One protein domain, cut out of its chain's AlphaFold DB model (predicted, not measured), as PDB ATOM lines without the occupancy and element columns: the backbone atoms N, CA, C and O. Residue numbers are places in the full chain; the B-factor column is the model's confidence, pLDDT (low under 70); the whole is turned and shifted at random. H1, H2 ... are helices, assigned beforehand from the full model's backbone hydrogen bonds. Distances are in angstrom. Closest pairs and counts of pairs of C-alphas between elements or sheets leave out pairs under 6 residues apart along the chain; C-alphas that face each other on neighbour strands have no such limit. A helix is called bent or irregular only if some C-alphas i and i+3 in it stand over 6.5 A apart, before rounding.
ATOM      1  N   LYS A 327     149.780 120.732 192.132       66.62
ATOM      2  CA  LYS A 327     150.719 119.844 192.847       66.62
ATOM      3  C   LYS A 327     151.688 119.104 191.925       66.62
ATOM      4  O   LYS A 327     152.848 118.950 192.291       66.62
ATOM      5  N   VAL A 328     151.255 118.678 190.733       73.94
ATOM      6  CA  VAL A 328     152.166 118.059 189.746       73.94
ATOM      7  C   VAL A 328     153.220 119.071 189.309       73.94
ATOM      8  O   VAL A 328     154.402 118.737 189.287       73.94
ATOM      9  N   ARG A 329     152.823 120.327 189.065       81.62
ATOM     10  CA  ARG A 329     153.743 121.421 188.734       81.62
ATOM     11  C   ARG A 329     154.740 121.671 189.858       81.62
ATOM     12  O   ARG A 329     155.942 121.555 189.645       81.62
ATOM     13  N   ASP A 330     154.242 121.971 191.054       82.62
ATOM     14  CA  ASP A 330     155.062 122.416 192.181       82.62
ATOM     15  C   ASP A 330     155.987 121.291 192.673       82.62
ATOM     16  O   ASP A 330     157.158 121.530 192.978       82.62
ATOM     17  N   ARG A 331     155.510 120.037 192.663       82.56
ATOM     18  CA  ARG A 331     156.331 118.852 192.948       82.56
ATOM     19  C   ARG A 331     157.411 118.651 191.891       82.56
ATOM     20  O   ARG A 331     158.559 118.428 192.255       82.56
ATOM     21  N   THR A 332     157.065 118.748 190.608       85.00
ATOM     22  CA  THR A 332     158.033 118.587 189.512       85.00
ATOM     23  C   THR A 332     159.108 119.666 189.584       85.00
ATOM     24  O   THR A 332     160.290 119.341 189.549       85.00
ATOM     25  N   ILE A 333     158.726 120.930 189.793       87.50
ATOM     26  CA  ILE A 333     159.672 122.041 189.981       87.50
ATOM     27  C   ILE A 333     160.577 121.782 191.190       87.50
ATOM     28  O   ILE A 333     161.794 121.906 191.066       87.50
ATOM     29  N   SER A 334     160.017 121.357 192.326       87.06
ATOM     30  CA  SER A 334     160.802 121.046 193.530       87.06
ATOM     31  C   SER A 334     161.814 119.920 193.282       87.06
ATOM     32  O   SER A 334     162.966 120.014 193.700       87.06
ATOM     33  N   MET A 335     161.419 118.868 192.557       84.75
ATOM     34  CA  MET A 335     162.306 117.757 192.192       84.75
ATOM     35  C   MET A 335     163.415 118.206 191.234       84.75
ATOM     36  O   MET A 335     164.571 117.822 191.412       84.75
ATOM     37  N   LEU A 336     163.095 119.064 190.261       88.19
ATOM     38  CA  LEU A 336     164.075 119.636 189.333       88.19
ATOM     39  C   LEU A 336     165.083 120.543 190.046       88.19
ATOM     40  O   LEU A 336     166.281 120.439 189.790       88.19
ATOM     41  N   GLN A 337     164.621 121.384 190.973       87.88
ATOM     42  CA  GLN A 337     165.477 122.241 191.798       87.88
ATOM     43  C   GLN A 337     166.375 121.429 192.743       87.88
ATOM     44  O   GLN A 337     167.509 121.823 193.001       87.88
ATOM     45  N   ALA A 338     165.903 120.267 193.206       87.19
ATOM     46  CA  ALA A 338     166.678 119.323 194.008       87.19
ATOM     47  C   ALA A 338     167.636 118.435 193.182       87.19
ATOM     48  O   ALA A 338     168.289 117.557 193.745       87.19
ATOM     49  N   GLY A 339     167.711 118.614 191.855       83.75
ATOM     50  CA  GLY A 339     168.577 117.825 190.972       83.75
ATOM     51  C   GLY A 339     168.070 116.408 190.667       83.75
ATOM     52  O   GLY A 339     168.793 115.618 190.064       83.75
ATOM     53  N   GLN A 340     166.830 116.071 191.034       84.50
ATOM     54  CA  GLN A 340     166.218 114.752 190.816       84.50
ATOM     55  C   GLN A 340     165.620 114.634 189.406       84.50
ATOM     56  O   GLN A 340     164.419 114.420 189.229       84.50
ATOM     57  N   VAL A 341     166.462 114.809 188.385       84.12
ATOM     58  CA  VAL A 341     166.012 114.976 186.995       84.12
ATOM     59  C   VAL A 341     165.313 113.728 186.453       84.12
ATOM     60  O   VAL A 341     164.262 113.853 185.837       84.12
ATOM     61  N   ASP A 342     165.832 112.526 186.715       78.94
ATOM     62  CA  ASP A 342     165.245 111.272 186.215       78.94
ATOM     63  C   ASP A 342     163.816 111.041 186.706       78.94
ATOM     64  O   ASP A 342     162.934 110.716 185.912       78.94
ATOM     65  N   SER A 343     163.572 111.301 187.987       76.00
ATOM     66  CA  SER A 343     162.252 111.167 188.601       76.00
ATOM     67  C   SER A 343     161.291 112.294 188.202       76.00
ATOM     68  O   SER A 343     160.077 112.113 188.260       76.00
ATOM     69  N   ALA A 344     161.809 113.457 187.797       83.19
ATOM     70  CA  ALA A 344     160.997 114.610 187.418       83.19
ATOM     71  C   ALA A 344     160.454 114.538 185.980       83.19
ATOM     72  O   ALA A 344     159.428 115.156 185.701       83.19
ATOM     73  N   LYS A 345     161.091 113.783 185.071       81.81
ATOM     74  CA  LYS A 345     160.687 113.702 183.648       81.81
ATOM     75  C   LYS A 345     159.230 113.272 183.467       81.81
ATOM     76  O   LYS A 345     158.507 113.869 182.675       81.81
ATOM     77  N   GLU A 346     158.787 112.280 184.236       79.25
ATOM     78  CA  GLU A 346     157.396 111.813 184.190       79.25
ATOM     79  C   GLU A 346     156.428 112.896 184.692       79.25
ATOM     80  O   GLU A 346     155.360 113.094 184.119       79.25
ATOM     81  N   GLY A 347     156.831 113.669 185.704       79.88
ATOM     82  CA  GLY A 347     156.062 114.814 186.197       79.88
ATOM     83  C   GLY A 347     155.906 115.925 185.154       79.88
ATOM     84  O   GLY A 347     154.814 116.475 185.011       79.88
ATOM     85  N   VAL A 348     156.952 116.203 184.361       85.69
ATOM     86  CA  VAL A 348     156.890 117.159 183.237       85.69
ATOM     87  C   VAL A 348     155.881 116.693 182.186       85.69
ATOM     88  O   VAL A 348     155.063 117.489 181.724       85.69
ATOM     89  N   ARG A 349     155.881 115.397 181.844       82.00
ATOM     90  CA  ARG A 349     154.912 114.815 180.905       82.00
ATOM     91  C   ARG A 349     153.482 114.932 181.418       82.00
ATOM     92  O   ARG A 349     152.624 115.447 180.708       82.00
ATOM     93  N   GLN A 350     153.235 114.479 182.644       78.44
ATOM     94  CA  GLN A 350     151.907 114.534 183.258       78.44
ATOM     95  C   GLN A 350     151.384 115.970 183.316       78.44
ATOM     96  O   GLN A 350     150.208 116.219 183.048       78.44
ATOM     97  N   TYR A 351     152.268 116.922 183.621       84.38
ATOM     98  CA  TYR A 351     151.919 118.334 183.628       84.38
ATOM     99  C   TYR A 351     151.555 118.854 182.234       84.38
ATOM    100  O   TYR A 351     150.524 119.507 182.079       84.38
ATOM    101  N   LEU A 352     152.357 118.527 181.215       86.19
ATOM    102  CA  LEU A 352     152.091 118.884 179.822       86.19
ATOM    103  C   LEU A 352     150.740 118.331 179.346       86.19
ATOM    104  O   LEU A 352     149.912 119.084 178.843       86.19
ATOM    105  N   GLU A 353     150.490 117.033 179.533       82.25
ATOM    106  CA  GLU A 353     149.239 116.382 179.120       82.25
ATOM    107  C   GLU A 353     148.024 117.008 179.805       82.25
ATOM    108  O   GLU A 353     147.036 117.329 179.144       82.25
ATOM    109  N   TYR A 354     148.122 117.246 181.114       79.00
ATOM    110  CA  TYR A 354     147.070 117.903 181.878       79.00
ATOM    111  C   TYR A 354     146.765 119.305 181.335       79.00
ATOM    112  O   TYR A 354     145.609 119.618 181.046       79.00
ATOM    113  N   ARG A 355     147.796 120.142 181.156       83.19
ATOM    114  CA  ARG A 355     147.632 121.531 180.704       83.19
ATOM    115  C   ARG A 355     147.072 121.623 179.291       83.19
ATOM    116  O   ARG A 355     146.211 122.465 179.042       83.19
ATOM    117  N   LEU A 356     147.502 120.748 178.383       85.94
ATOM    118  CA  LEU A 356     146.971 120.707 177.021       85.94
ATOM    119  C   LEU A 356     145.525 120.194 176.979       85.94
ATOM    120  O   LEU A 356     144.696 120.773 176.279       85.94
ATOM    121  N   SER A 357     145.193 119.162 177.760       77.75
ATOM    122  CA  SER A 357     143.824 118.642 177.857       77.75
ATOM    123  C   SER A 357     142.851 119.666 178.454       77.75
ATOM    124  O   SER A 357     141.718 119.797 177.975       77.75
ATOM    125  N   ASP A 358     143.278 120.396 179.486       76.06
ATOM    126  CA  ASP A 358     142.503 121.481 180.094       76.06
ATOM    127  C   ASP A 358     142.285 122.626 179.093       76.06
ATOM    128  O   ASP A 358     141.161 123.097 178.910       76.06
ATOM    129  N   LEU A 359     143.334 123.013 178.360       81.50
ATOM    130  CA  LEU A 359     143.270 124.039 177.322       81.50
ATOM    131  C   LEU A 359     142.296 123.673 176.189       81.50
ATOM    132  O   LEU A 359     141.441 124.482 175.824       81.50
ATOM    133  N   ILE A 360     142.388 122.448 175.665       78.44
ATOM    134  CA  ILE A 360     141.474 121.912 174.644       78.44
ATOM    135  C   ILE A 360     140.024 121.985 175.129       78.44
ATOM    136  O   ILE A 360     139.147 122.445 174.395       78.44
ATOM    137  N   SER A 361     139.784 121.577 176.377       72.81
ATOM    138  CA  SER A 361     138.451 121.588 176.986       72.81
ATOM    139  C   SER A 361     137.901 123.007 177.128       72.81
ATOM    140  O   SER A 361     136.741 123.255 176.791       72.81
ATOM    141  N   LYS A 362     138.730 123.955 177.585       73.44
ATOM    142  CA  LYS A 362     138.360 125.370 177.748       73.44
ATOM    143  C   LYS A 362     138.019 126.036 176.420       73.44
ATOM    144  O   LYS A 362     137.015 126.735 176.340       73.44
ATOM    145  N   LEU A 363     138.817 125.780 175.385       73.81
ATOM    146  CA  LEU A 363     138.647 126.370 174.054       73.81
ATOM    147  C   LEU A 363     137.664 125.603 173.160       73.81
ATOM    148  O   LEU A 363     137.386 126.054 172.048       73.81
ATOM    149  N   ARG A 364     137.141 124.464 173.637       72.31
ATOM    150  CA  ARG A 364     136.245 123.555 172.903       72.31
ATOM    151  C   ARG A 364     136.833 123.111 171.563       72.31
ATOM    152  O   ARG A 364     136.127 123.039 170.559       72.31
ATOM    153  N   ILE A 365     138.136 122.837 171.549       74.06
ATOM    154  CA  ILE A 365     138.825 122.368 170.348       74.06
ATOM    155  C   ILE A 365     138.349 120.936 170.060       74.06
ATOM    156  O   ILE A 365     138.440 120.086 170.948       74.06
ATOM    157  N   PRO A 366     137.822 120.646 168.858       63.34
ATOM    158  CA  PRO A 366     137.401 119.300 168.506       63.34
ATOM    159  C   PRO A 366     138.626 118.388 168.407       63.34
ATOM    160  O   PRO A 366     139.547 118.654 167.634       63.34
ATOM    161  N   VAL A 367     138.626 117.310 169.189       66.69
ATOM    162  CA  VAL A 367     139.675 116.287 169.180       66.69
ATOM    163  C   VAL A 367     139.077 114.979 168.663       66.69
ATOM    164  O   VAL A 367     137.989 114.605 169.106       66.69
ATOM    165  N   PRO A 368     139.748 114.282 167.728       56.03
ATOM    166  CA  PRO A 368     139.359 112.941 167.308       56.03
ATOM    167  C   PRO A 368     139.136 111.998 168.497       56.03
ATOM    168  O   PRO A 368     139.920 111.983 169.447       56.03
ATOM    169  N   VAL A 369     138.074 111.194 168.420       47.75
ATOM    170  CA  VAL A 369     137.659 110.239 169.465       47.75
ATOM    171  C   VAL A 369     138.820 109.319 169.861       47.75
ATOM    172  O   VAL A 369     139.047 109.080 171.042       47.75
ATOM    173  N   ASP A 370     139.627 108.907 168.889       51.19
ATOM    174  CA  ASP A 370     140.778 108.018 169.062       51.19
ATOM    175  C   ASP A 370     141.855 108.595 170.001       51.19
ATOM    176  O   ASP A 370     142.558 107.842 170.662       51.19
ATOM    177  N   ILE A 371     141.972 109.927 170.094       58.16
ATOM    178  CA  ILE A 371     142.922 110.625 170.979       58.16
ATOM    179  C   ILE A 371     142.317 110.828 172.377       58.16
ATOM    180  O   ILE A 371     143.046 110.860 173.364       58.16
ATOM    181  N   ALA A 372     140.988 110.934 172.485       49.72
ATOM    182  CA  ALA A 372     140.294 111.111 173.762       49.72
ATOM    183  C   ALA A 372     140.306 109.846 174.647       49.72
ATOM    184  O   ALA A 372     140.140 109.961 175.860       49.72
ATOM    185  N   PHE A 373     140.508 108.668 174.047       44.34
ATOM    186  CA  PHE A 373     140.477 107.361 174.717       44.34
ATOM    187  C   PHE A 373     141.820 106.611 174.688       44.34
ATOM    188  O   PHE A 373     141.856 105.418 174.988       44.34
ATOM    189  N   ASN A 374     142.913 107.272 174.297       50.25
ATOM    190  CA  ASN A 374     144.228 106.637 174.235       50.25
ATOM    191  C   ASN A 374     144.984 106.783 175.571       50.25
ATOM    192  O   ASN A 374     145.069 107.881 176.110       50.25
ATOM    193  N   ASP A 375     145.569 105.690 176.070       47.84
ATOM    194  CA  ASP A 375     146.406 105.657 177.283       47.84
ATOM    195  C   ASP A 375     147.924 105.722 176.964       47.84
ATOM    196  O   ASP A 375     148.774 105.645 177.858       47.84
ATOM    197  N   ASP A 376     148.298 105.867 175.686       53.88
ATOM    198  CA  ASP A 376     149.686 105.759 175.227       53.88
ATOM    199  C   ASP A 376     150.584 106.980 175.503       53.88
ATOM    200  O   ASP A 376     150.169 108.132 175.644       53.88
ATOM    201  N   LYS A 377     151.901 106.719 175.456       49.25
ATOM    202  CA  LYS A 377     153.012 107.676 175.646       49.25
ATOM    203  C   LYS A 377     153.064 108.862 174.665       49.25
ATOM    204  O   LYS A 377     153.908 109.736 174.841       49.25
ATOM    205  N   GLN A 378     152.204 108.898 173.645       56.50
ATOM    206  CA  GLN A 378     152.189 109.911 172.576       56.50
ATOM    207  C   GLN A 378     151.047 110.939 172.705       56.50
ATOM    208  O   GLN A 378     150.875 111.787 171.826       56.50
ATOM    209  N   LEU A 379     150.293 110.912 173.808       70.19
ATOM    210  CA  LEU A 379     149.125 111.774 174.006       70.19
ATOM    211  C   LEU A 379     149.448 113.274 173.869       70.19
ATOM    212  O   LEU A 379     148.721 114.019 173.212       70.19
ATOM    213  N   SER A 380     150.579 113.723 174.427       75.81
ATOM    214  CA  SER A 380     150.959 115.143 174.403       75.81
ATOM    215  C   SER A 380     151.223 115.674 172.991       75.81
ATOM    216  O   SER A 380     150.866 116.810 172.686       75.81
ATOM    217  N   SER A 381     151.847 114.868 172.121       80.69
ATOM    218  CA  SER A 381     152.125 115.275 170.737       80.69
ATOM    219  C   SER A 381     150.850 115.396 169.913       80.69
ATOM    220  O   SER A 381     150.734 116.314 169.104       80.69
ATOM    221  N   GLU A 382     149.881 114.513 170.141       80.25
ATOM    222  CA  GLU A 382     148.597 114.559 169.445       80.25
ATOM    223  C   GLU A 382     147.751 115.758 169.897       80.25
ATOM    224  O   GLU A 382     147.173 116.451 169.058       80.25
ATOM    225  N   PHE A 383     147.763 116.104 171.191       84.25
ATOM    226  CA  PHE A 383     147.127 117.333 171.672       84.25
ATOM    227  C   PHE A 383     147.737 118.600 171.064       84.25
ATOM    228  O   PHE A 383     146.995 119.482 170.631       84.25
ATOM    229  N   LEU A 384     149.070 118.691 170.975       88.25
ATOM    230  CA  LEU A 384     149.729 119.833 170.332       88.25
ATOM    231  C   LEU A 384     149.342 119.953 168.854       88.25
ATOM    232  O   LEU A 384     148.994 121.046 168.411       88.25
ATOM    233  N   LYS A 385     149.333 118.839 168.108       86.12
ATOM    234  CA  LYS A 385     148.898 118.821 166.701       86.12
ATOM    235  C   LYS A 385     147.442 119.257 166.548       86.12
ATOM    236  O   LYS A 385     147.136 120.029 165.642       86.12
ATOM    237  N   ALA A 386     146.549 118.794 167.426       82.62
ATOM    238  CA  ALA A 386     145.137 119.171 167.395       82.62
ATOM    239  C   ALA A 386     144.948 120.680 167.625       82.62
ATOM    240  O   ALA A 386     144.217 121.335 166.880       82.62
ATOM    241  N   ILE A 387     145.656 121.251 168.607       87.88
ATOM    242  CA  ILE A 387     145.630 122.694 168.879       87.88
ATOM    243  C   ILE A 387     146.215 123.474 167.693       87.88
ATOM    244  O   ILE A 387     145.607 124.442 167.238       87.88
ATOM    245  N   GLU A 388     147.356 123.045 167.150       88.62
ATOM    246  CA  GLU A 388     147.992 123.693 166.000       88.62
ATOM    247  C   GLU A 388     147.084 123.683 164.760       88.62
ATOM    248  O   GLU A 388     146.926 124.709 164.092       88.62
ATOM    249  N   ALA A 389     146.448 122.545 164.467       82.62
ATOM    250  CA  ALA A 389     145.503 122.406 163.364       82.62
ATOM    251  C   ALA A 389     144.294 123.334 163.540       82.62
ATOM    252  O   ALA A 389     143.910 124.025 162.593       82.62
ATOM    253  N   ALA A 390     143.740 123.415 164.753       79.31
ATOM    254  CA  ALA A 390     142.630 124.309 165.059       79.31
ATOM    255  C   ALA A 390     143.023 125.787 164.886       79.31
ATOM    256  O   ALA A 390     142.311 126.546 164.228       79.31
ATOM    257  N   VAL A 391     144.192 126.199 165.388       85.31
ATOM    258  CA  VAL A 391     144.700 127.572 165.212       85.31
ATOM    259  C   VAL A 391     144.911 127.898 163.730       85.31
ATOM    260  O   VAL A 391     144.479 128.959 163.272       85.31
ATOM    261  N   LYS A 392     145.524 126.993 162.954       83.94
ATOM    262  CA  LYS A 392     145.717 127.161 161.503       83.94
ATOM    263  C   LYS A 392     144.388 127.292 160.760       83.94
ATOM    264  O   LYS A 392     144.264 128.169 159.906       83.94
ATOM    265  N   LEU A 393     143.397 126.472 161.108       76.31
ATOM    266  CA  LEU A 393     142.062 126.514 160.518       76.31
ATOM    267  C   LEU A 393     141.373 127.857 160.785       76.31
ATOM    268  O   LEU A 393     140.934 128.522 159.848       76.31
ATOM    269  N   HIS A 394     141.333 128.296 162.044       75.19
ATOM    270  CA  HIS A 394     140.712 129.570 162.416       75.19
ATOM    271  C   HIS A 394     141.434 130.776 161.805       75.19
ATOM    272  O   HIS A 394     140.782 131.744 161.405       75.19
ATOM    273  N   LYS A 395     142.764 130.699 161.665       80.31
ATOM    274  CA  LYS A 395     143.565 131.708 160.965       80.31
ATOM    275  C   LYS A 395     143.219 131.777 159.480       80.31
ATOM    276  O   LYS A 395     142.984 132.866 158.975       80.31
ATOM    277  N   ALA A 396     143.150 130.635 158.794       73.75
ATOM    278  CA  ALA A 396     142.763 130.575 157.383       73.75
ATOM    279  C   ALA A 396     141.323 131.068 157.154       73.75
ATOM    280  O   ALA A 396     141.031 131.678 156.129       73.75
ATOM    281  N   ALA A 397     140.442 130.853 158.133       67.88
ATOM    282  CA  ALA A 397     139.066 131.337 158.132       67.88
ATOM    283  C   ALA A 397     138.911 132.815 158.556       67.88
ATOM    284  O   ALA A 397     137.780 133.279 158.672       67.88
ATOM    285  N   ASN A 398     140.002 133.554 158.822       79.69
ATOM    286  CA  ASN A 398     139.981 134.931 159.347       79.69
ATOM    287  C   ASN A 398     139.090 135.110 160.593       79.69
ATOM    288  O   ASN A 398     138.478 136.156 160.795       79.69
ATOM    289  N   SER A 399     139.016 134.077 161.431       77.50
ATOM    290  CA  SER A 399     138.172 134.035 162.633       77.50
ATOM    291  C   SER A 399     138.985 133.883 163.917       77.50
ATOM    292  O   SER A 399     138.412 133.642 164.969       77.50
ATOM    293  N   LEU A 400     140.315 133.969 163.838       83.06
ATOM    294  CA  LEU A 400     141.204 133.777 164.978       83.06
ATOM    295  C   LEU A 400     141.303 135.055 165.823       83.06
ATOM    296  O   LEU A 400     141.749 136.088 165.331       83.06
ATOM    297  N   GLU A 401     140.962 134.956 167.107       86.88
ATOM    298  CA  GLU A 401     140.997 136.079 168.061       86.88
ATOM    299  C   GLU A 401     142.385 136.366 168.660       86.88
ATOM    300  O   GLU A 401     142.575 137.390 169.324       86.88
ATOM    301  N   LEU A 402     143.348 135.465 168.458       87.69
ATOM    302  CA  LEU A 402     144.710 135.615 168.970       87.69
ATOM    303  C   LEU A 402     145.465 136.698 168.189       87.69
ATOM    304  O   LEU A 402     145.536 136.655 166.957       87.69
ATOM    305  N   ASP A 403     146.102 137.617 168.907       89.25
ATOM    306  CA  ASP A 403     146.951 138.651 168.327       89.25
ATOM    307  C   ASP A 403     148.270 138.082 167.760       89.25
ATOM    308  O   ASP A 403     148.622 136.909 167.927       89.25
ATOM    309  N   ALA A 404     149.014 138.919 167.035       88.12
ATOM    310  CA  ALA A 404     150.254 138.500 166.389       88.12
ATOM    311  C   ALA A 404     151.346 138.078 167.392       88.12
ATOM    312  O   ALA A 404     152.143 137.190 167.081       88.12
ATOM    313  N   ALA A 405     151.379 138.678 168.586       89.88
ATOM    314  CA  ALA A 405     152.353 138.347 169.620       89.88
ATOM    315  C   ALA A 405     152.027 136.994 170.268       89.88
ATOM    316  O   ALA A 405     152.924 136.171 170.438       89.88
ATOM    317  N   GLN A 406     150.751 136.717 170.538       92.06
ATOM    318  CA  GLN A 406     150.262 135.421 171.012       92.06
ATOM    319  C   GLN A 406     150.562 134.320 169.993       92.06
ATOM    320  O   GLN A 406     151.096 133.277 170.353       92.06
ATOM    321  N   GLN A 407     150.309 134.560 168.701       89.88
ATOM    322  CA  GLN A 407     150.633 133.593 167.644       89.88
ATOM    323  C   GLN A 407     152.141 133.302 167.550       89.88
ATOM    324  O   GLN A 407     152.535 132.150 167.357       89.88
ATOM    325  N   ALA A 408     152.992 134.321 167.692       89.81
ATOM    326  CA  ALA A 408     154.442 134.138 167.719       89.81
ATOM    327  C   ALA A 408     154.907 133.388 168.982       89.81
ATOM    328  O   ALA A 408     155.771 132.510 168.900       89.81
ATOM    329  N   GLY A 409     154.302 133.693 170.134       89.62
ATOM    330  CA  GLY A 409     154.545 133.013 171.406       89.62
ATOM    331  C   GLY A 409     154.217 131.522 171.342       89.62
ATOM    332  O   GLY A 409     155.037 130.705 171.758       89.62
ATOM    333  N   LEU A 410     153.093 131.150 170.717       90.50
ATOM    334  CA  LEU A 410     152.719 129.745 170.515       90.50
ATOM    335  C   LEU A 410     153.816 128.950 169.810       90.50
ATOM    336  O   LEU A 410     154.176 127.868 170.266       90.50
ATOM    337  N   ASN A 411     154.365 129.490 168.719       88.81
ATOM    338  CA  ASN A 411     155.392 128.791 167.953       88.81
ATOM    339  C   ASN A 411     156.698 128.659 168.756       88.81
ATOM    340  O   ASN A 411     157.263 127.573 168.848       88.81
ATOM    341  N   THR A 412     157.134 129.740 169.411       92.12
ATOM    342  CA  THR A 412     158.341 129.752 170.259       92.12
ATOM    343  C   THR A 412     158.263 128.719 171.389       92.12
ATOM    344  O   THR A 412     159.190 127.930 171.599       92.12
ATOM    345  N   ASN A 413     157.131 128.680 172.091       93.12
ATOM    346  CA  ASN A 413     156.932 127.777 173.220       93.12
ATOM    347  C   ASN A 413     156.770 126.324 172.755       93.12
ATOM    348  O   ASN A 413     157.357 125.421 173.348       93.12
ATOM    349  N   MET A 414     156.071 126.091 171.639       90.75
ATOM    350  CA  MET A 414     155.946 124.760 171.038       90.75
ATOM    351  C   MET A 414     157.305 124.183 170.631       90.75
ATOM    352  O   MET A 414     157.588 123.028 170.942       90.75
ATOM    353  N   VAL A 415     158.170 124.976 169.988       89.44
ATOM    354  CA  VAL A 415     159.530 124.546 169.614       89.44
ATOM    355  C   VAL A 415     160.337 124.157 170.852       89.44
ATOM    356  O   VAL A 415     161.024 123.137 170.839       89.44
ATOM    357  N   THR A 416     160.204 124.917 171.940       91.12
ATOM    358  CA  THR A 416     160.874 124.617 173.212       91.12
ATOM    359  C   THR A 416     160.375 123.302 173.818       91.12
ATOM    360  O   THR A 416     161.187 122.458 174.189       91.12
ATOM    361  N   ILE A 417     159.056 123.083 173.866       90.38
ATOM    362  CA  ILE A 417     158.448 121.848 174.395       90.38
ATOM    363  C   ILE A 417     158.846 120.633 173.542       90.38
ATOM    364  O   ILE A 417     159.250 119.593 174.067       90.38
ATOM    365  N   VAL A 418     158.754 120.745 172.216       87.31
ATOM    366  CA  VAL A 418     159.029 119.627 171.304       87.31
ATOM    367  C   VAL A 418     160.520 119.310 171.247       87.31
ATOM    368  O   VAL A 418     160.894 118.140 171.337       87.31
ATOM    369  N   GLY A 419     161.368 120.329 171.114       85.19
ATOM    370  CA  GLY A 419     162.813 120.169 170.988       85.19
ATOM    371  C   GLY A 419     163.455 119.657 172.272       85.19
ATOM    372  O   GLY A 419     164.167 118.661 172.240       85.19
ATOM    373  N   ASN A 420     163.148 120.283 173.410       86.69
ATOM    374  CA  ASN A 420     163.831 119.976 174.669       86.69
ATOM    375  C   ASN A 420     163.206 118.805 175.441       86.69
ATOM    376  O   ASN A 420     163.839 118.283 176.358       86.69
ATOM    377  N   PHE A 421     161.979 118.388 175.101       87.12
ATOM    378  CA  PHE A 421     161.286 117.311 175.812       87.12
ATOM    379  C   PHE A 421     160.770 116.197 174.902       87.12
ATOM    380  O   PHE A 421     161.293 115.081 174.949       87.12
ATOM    381  N   LEU A 422     159.770 116.471 174.058       83.19
ATOM    382  CA  LEU A 422     159.033 115.405 173.359       83.19
ATOM    383  C   LEU A 422     159.883 114.621 172.348       83.19
ATOM    384  O   LEU A 422     159.720 113.408 172.243       83.19
ATOM    385  N   SER A 423     160.805 115.275 171.638       79.81
ATOM    386  CA  SER A 423     161.664 114.610 170.642       79.81
ATOM    387  C   SER A 423     162.617 113.603 171.288       79.81
ATOM    388  O   SER A 423     162.822 112.508 170.764       79.81
ATOM    389  N   HIS A 424     163.157 113.938 172.462       75.56
ATOM    390  CA  HIS A 424     164.022 113.047 173.237       75.56
ATOM    391  C   HIS A 424     163.228 111.927 173.916       75.56
ATOM    392  O   HIS A 424     163.677 110.783 173.958       75.56
ATOM    393  N   TRP A 425     162.020 112.234 174.395       71.62
ATOM    394  CA  TRP A 425     161.136 111.262 175.033       71.62
ATOM    395  C   TRP A 425     160.598 110.211 174.050       71.62
ATOM    396  O   TRP A 425     160.644 109.015 174.332       71.62
ATOM    397  N   GLY A 426     160.118 110.640 172.877       60.31
ATOM    398  CA  GLY A 426     159.485 109.766 171.883       60.31
ATOM    399  C   GLY A 426     160.450 108.835 171.143       60.31
ATOM    400  O   GLY A 426     160.035 107.780 170.673       60.31
ATOM    401  N   THR A 427     161.734 109.192 171.062       61.31
ATOM    402  CA  THR A 427     162.768 108.390 170.381       61.31
ATOM    403  C   THR A 427     163.523 107.446 171.318       61.31
ATOM    404  O   THR A 427     164.375 106.688 170.860       61.31
ATOM    405  N   GLY A 428     163.243 107.490 172.629       56.53
ATOM    406  CA  GLY A 428     163.979 106.715 173.632       56.53
ATOM    407  C   GLY A 428     165.477 107.038 173.675       56.53
ATOM    408  O   GLY A 428     166.266 106.216 174.139       56.53
ATOM    409  N   GLN A 429     165.888 108.202 173.155       56.41
ATOM    410  CA  GLN A 429     167.297 108.572 173.076       56.41
ATOM    411  C   GLN A 429     167.921 108.690 174.470       56.41
ATOM    412  O   GLN A 429     167.372 109.312 175.375       56.41
ATOM    413  N   ALA A 430     169.136 108.153 174.608       47.28
ATOM    414  CA  ALA A 430     169.924 108.130 175.841       47.28
ATOM    415  C   ALA A 430     170.507 109.500 176.260       47.28
ATOM    416  O   ALA A 430     171.372 109.560 177.135       47.28
ATOM    417  N   ALA A 431     170.079 110.605 175.640       56.91
ATOM    418  CA  ALA A 431     170.508 111.935 176.048       56.91
ATOM    419  C   ALA A 431     169.912 112.256 177.427       56.91
ATOM    420  O   ALA A 431     168.694 112.286 177.611       56.91
ATOM    421  N   ALA A 432     170.774 112.475 178.420       63.88
ATOM    422  CA  ALA A 432     170.339 112.854 179.753       63.88
ATOM    423  C   ALA A 432     169.676 114.238 179.703       63.88
ATOM    424  O   ALA A 432     170.312 115.229 179.338       63.88
ATOM    425  N   PHE A 433     168.399 114.317 180.083       79.88
ATOM    426  CA  PHE A 433     167.755 115.605 180.327       79.88
ATOM    427  C   PHE A 433     168.530 116.366 181.408       79.88
ATOM    428  O   PHE A 433     169.026 115.761 182.361       79.88
ATOM    429  N   SER A 434     168.610 117.690 181.288       84.88
ATOM    430  CA  SER A 434     169.181 118.548 182.327       84.88
ATOM    431  C   SER A 434     168.076 119.252 183.115       84.88
ATOM    432  O   SER A 434     167.037 119.618 182.562       84.88
ATOM    433  N   GLY A 435     168.302 119.467 184.415       84.62
ATOM    434  CA  GLY A 435     167.361 120.181 185.289       84.62
ATOM    435  C   GLY A 435     166.948 121.559 184.746       84.62
ATOM    436  O   GLY A 435     165.749 121.815 184.645       84.62
ATOM    437  N   PRO A 436     167.894 122.420 184.311       88.19
ATOM    438  CA  PRO A 436     167.570 123.714 183.710       88.19
ATOM    439  C   PRO A 436     166.744 123.608 182.422       88.19
ATOM    440  O   PRO A 436     165.846 124.418 182.210       88.19
ATOM    441  N   SER A 437     167.008 122.600 181.581       88.31
ATOM    442  CA  SER A 437     166.237 122.376 180.354       88.31
ATOM    443  C   SER A 437     164.782 122.033 180.676       88.31
ATOM    444  O   SER A 437     163.878 122.680 180.153       88.31
ATOM    445  N   LEU A 438     164.543 121.100 181.606       89.81
ATOM    446  CA  LEU A 438     163.187 120.724 182.017       89.81
ATOM    447  C   LEU A 438     162.452 121.847 182.758       89.81
ATOM    448  O   LEU A 438     161.251 121.998 182.562       89.81
ATOM    449  N   LEU A 439     163.143 122.674 183.551       91.25
ATOM    450  CA  LEU A 439     162.547 123.886 184.132       91.25
ATOM    451  C   LEU A 439     162.114 124.873 183.040       91.25
ATOM    452  O   LEU A 439     161.019 125.425 183.114       91.25
ATOM    453  N   GLY A 440     162.935 125.042 181.999       91.62
ATOM    454  CA  GLY A 440     162.571 125.820 180.815       91.62
ATOM    455  C   GLY A 440     161.347 125.253 180.091       91.62
ATOM    456  O   GLY A 440     160.490 126.017 179.661       91.62
ATOM    457  N   VAL A 441     161.212 123.924 180.014       92.38
ATOM    458  CA  VAL A 441     160.011 123.282 179.451       92.38
ATOM    459  C   VAL A 441     158.779 123.528 180.318       92.38
ATOM    460  O   VAL A 441     157.733 123.861 179.773       92.38
ATOM    461  N   MET A 442     158.886 123.430 181.646       92.94
ATOM    462  CA  MET A 442     157.773 123.736 182.556       92.94
ATOM    463  C   MET A 442     157.255 125.166 182.356       92.94
ATOM    464  O   MET A 442     156.047 125.362 182.254       92.94
ATOM    465  N   GLN A 443     158.161 126.141 182.226       93.38
ATOM    466  CA  GLN A 443     157.790 127.527 181.935       93.38
ATOM    467  C   GLN A 443     157.167 127.669 180.541       93.38
ATOM    468  O   GLN A 443     156.128 128.304 180.395       93.38
ATOM    469  N   ALA A 444     157.741 127.022 179.523       94.00
ATOM    470  CA  ALA A 444     157.202 127.062 178.166       94.00
ATOM    471  C   ALA A 444     155.782 126.476 178.074       94.00
ATOM    472  O   ALA A 444     154.987 126.947 177.266       94.00
ATOM    473  N   ILE A 445     155.436 125.478 178.899       93.38
ATOM    474  CA  ILE A 445     154.066 124.942 178.998       93.38
ATOM    475  C   ILE A 445     153.098 126.016 179.499       93.38
ATOM    476  O   ILE A 445     152.021 126.191 178.923       93.38
ATOM    477  N   ASP A 446     153.482 126.739 180.551       91.94
ATOM    478  CA  ASP A 446     152.673 127.820 181.113       91.94
ATOM    479  C   ASP A 446     152.498 128.951 180.097       91.94
ATOM    480  O   ASP A 446     151.365 129.307 179.762       91.94
ATOM    481  N   ASP A 447     153.601 129.413 179.506       93.25
ATOM    482  CA  ASP A 447     153.605 130.484 178.510       93.25
ATOM    483  C   ASP A 447     152.818 130.096 177.243       93.25
ATOM    484  O   ASP A 447     152.159 130.935 176.621       93.25
ATOM    485  N   TYR A 448     152.850 128.817 176.845       94.69
ATOM    486  CA  TYR A 448     152.058 128.300 175.725       94.69
ATOM    487  C   TYR A 448     150.556 128.415 176.002       94.69
ATOM    488  O   TYR A 448     149.805 128.904 175.158       94.69
ATOM    489  N   CYS A 449     150.101 128.004 177.187       91.00
ATOM    490  CA  CYS A 449     148.699 128.148 177.576       91.00
ATOM    491  C   CYS A 449     148.282 129.617 177.726       91.00
ATOM    492  O   CYS A 449     147.169 129.978 177.339       91.00
ATOM    493  N   ASP A 450     149.161 130.469 178.250       91.88
ATOM    494  CA  ASP A 450     148.870 131.883 178.501       91.88
ATOM    495  C   ASP A 450     148.671 132.687 177.208       91.88
ATOM    496  O   ASP A 450     147.957 133.699 177.209       91.88
ATOM    497  N   CYS A 451     149.183 132.194 176.075       93.50
ATOM    498  CA  CYS A 451     148.870 132.730 174.747       93.50
ATOM    499  C   CYS A 451     147.362 132.700 174.433       93.50
ATOM    500  O   CYS A 451     146.890 133.515 173.646       93.50
ATOM    501  N   PHE A 452     146.589 131.823 175.084       91.81
ATOM    502  CA  PHE A 452     145.132 131.717 174.942       91.81
ATOM    503  C   PHE A 452     144.359 132.456 176.040       91.81
ATOM    504  O   PHE A 452     143.206 132.130 176.338       91.81
ATOM    505  N   THR A 453     144.978 133.462 176.648       90.69
ATOM    506  CA  THR A 453     144.319 134.343 177.613       90.69
ATOM    507  C   THR A 453     144.341 135.786 177.129       90.69
ATOM    508  O   THR A 453     145.221 136.170 176.364       90.69
ATOM    509  N   PHE A 454     143.408 136.610 177.596       87.94
ATOM    510  CA  PHE A 454     143.380 138.051 177.347       87.94
ATOM    511  C   PHE A 454     142.925 138.796 178.603       87.94
ATOM    512  O   PHE A 454     142.290 138.219 179.483       87.94
ATOM    513  N   ALA A 455     143.246 140.085 178.696       87.25
ATOM    514  CA  ALA A 455     142.697 140.956 179.732       87.25
ATOM    515  C   ALA A 455     141.394 141.593 179.204       87.25
ATOM    516  O   ALA A 455     141.460 142.312 178.203       87.25
ATOM    517  N   PRO A 456     140.220 141.351 179.823       81.50
ATOM    518  CA  PRO A 456     138.944 141.909 179.353       81.50
ATOM    519  C   PRO A 456     138.915 143.436 179.375       81.50
ATOM    520  O   PRO A 456     138.308 144.070 178.515       81.50
ATOM    521  N   THR A 457     139.606 144.017 180.350       83.44
ATOM    522  CA  THR A 457     139.857 145.449 180.478       83.44
ATOM    523  C   THR A 457     141.325 145.672 180.851       83.44
ATOM    524  O   THR A 457     141.946 144.787 181.454       83.44
ATOM    525  N   PRO A 458     141.922 146.827 180.501       79.38
ATOM    526  CA  PRO A 458     143.300 147.132 180.877       79.38
ATOM    527  C   PRO A 458     143.500 147.015 182.396       79.38
ATOM    528  O   PRO A 458     142.809 147.677 183.165       79.38
ATOM    529  N   GLY A 459     144.430 146.158 182.827       79.00
ATOM    530  CA  GLY A 459     144.734 145.916 184.244       79.00
ATOM    531  C   GLY A 459     143.891 144.837 184.938       79.00
ATOM    532  O   GLY A 459     144.177 144.511 186.087       79.00
ATOM    533  N   ALA A 460     142.890 144.251 184.271       81.94
ATOM    534  CA  ALA A 460     142.153 143.109 184.812       81.94
ATOM    535  C   ALA A 460     142.955 141.801 184.725       81.94
ATOM    536  O   ALA A 460     143.844 141.644 183.882       81.94
ATOM    537  N   ALA A 461     142.601 140.843 185.585       83.94
ATOM    538  CA  ALA A 461     143.154 139.496 185.537       83.94
ATOM    539  C   ALA A 461     142.914 138.866 184.156       83.94
ATOM    540  O   ALA A 461     141.837 139.005 183.569       83.94
ATOM    541  N   ARG A 462     143.934 138.174 183.640       84.69
ATOM    542  CA  ARG A 462     143.836 137.488 182.353       84.69
ATOM    543  C   ARG A 462     142.864 136.318 182.473       84.69
ATOM    544  O   ARG A 462     142.928 135.545 183.425       84.69
ATOM    545  N   VAL A 463     141.979 136.190 181.495       86.12
ATOM    546  CA  VAL A 463     141.005 135.099 181.393       86.12
ATOM    547  C   VAL A 463     141.186 134.376 180.069       86.12
ATOM    548  O   VAL A 463     141.638 134.970 179.093       86.12
ATOM    549  N   TYR A 464     140.843 133.091 180.033       85.31
ATOM    550  CA  TYR A 464     140.878 132.313 178.797       85.31
ATOM    551  C   TYR A 464     139.844 132.831 177.791       85.31
ATOM    552  O   TYR A 464     138.751 133.245 178.182       85.31
ATOM    553  N   TYR A 465     140.172 132.765 176.497       77.44
ATOM    554  CA  TYR A 465     139.158 132.892 175.448       77.44
ATOM    555  C   TYR A 465     138.101 131.787 175.616       77.44
ATOM    556  O   TYR A 465     138.413 130.677 176.048       77.44
TER     557      TYR A 465
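What this domain is: This is residues 327 to 465 of the 472 residues of an uncharacterized protein of Rhizobium daejeonense (UniProt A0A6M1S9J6). H2 and H6 lie side by side in the middle of a five-helix bundle, with H1 folded back over the residue 341 end of H2 and H5 packed on H6. H4 meets H2 with its first half, and the small H3 sits outside the bundle by H4. The 139 printed residues hold six named helices, H1 to H6 in chain order, and no named strand: all helix. The whole is compact, radius of gyration of the C-alphas 15.6 A, spanning 43 by 39 by 24 A.

Where its parts are: H2, residues 341 to 363, is 32.3 A long; H5, residues 404 to 426, 30.7 A. H2 is only just irregular, C-alphas 343 and 346 being 6.6 A apart; H5 is irregular, C-alphas 420 and 423 being 7.1 A apart, with a kink of 41 degrees near residue 418. H6 is residues 435 to 450, 22.9 A; H4 residues 379 to 396, 25.9 A; H1 residues 327 to 337, 15.0 A; H3 residues 369 to 372, 5.1 A. H1 begins at C-alpha 327 (150.719, 119.844, 192.847); H6 ends at C-alpha 450 (148.870, 131.883, 178.501).

How they stand to each other: H2 touches H6 at a shallow tilt of 5 degrees, the same way, closest C-alphas Val 341 and Gly 435, 5.6 A. H5 and H6, a helical hairpin, touch at Asn 413 and Ala 444, closest C-alphas 5.0 A. H1 and H2, another, touch through residues 341 to 351 of H2, closest C-alphas Thr 332 and Ala 344, 5.4 A. H4 touches H2 with residues 379 to 387 alone, closest C-alphas Glu 353 and Ser 380, 5.2 A. H3 and H4 only just touch, with 3 pairs of C-alphas within 8 A, the closest Ile 371 and Leu 379, 7.0 A. Every O i to N i+4 pair is within hydrogen-bond range in H1, H4 and H6, against 17 of 19 in H2 and 16 of 19 in H5; H3 is too short for one.

The domain as a whole: C-alphas 430 and 457, the two farthest apart, are 48.1 A apart. The printed part has no cut, and no link between helices is long. Residues 451 to 465 hold no named element, but 453 to 454 pair antiparallel with 463 to 464. pLDDT is under 70 at residues 327, 366 to 378, 397 and 426 to 432.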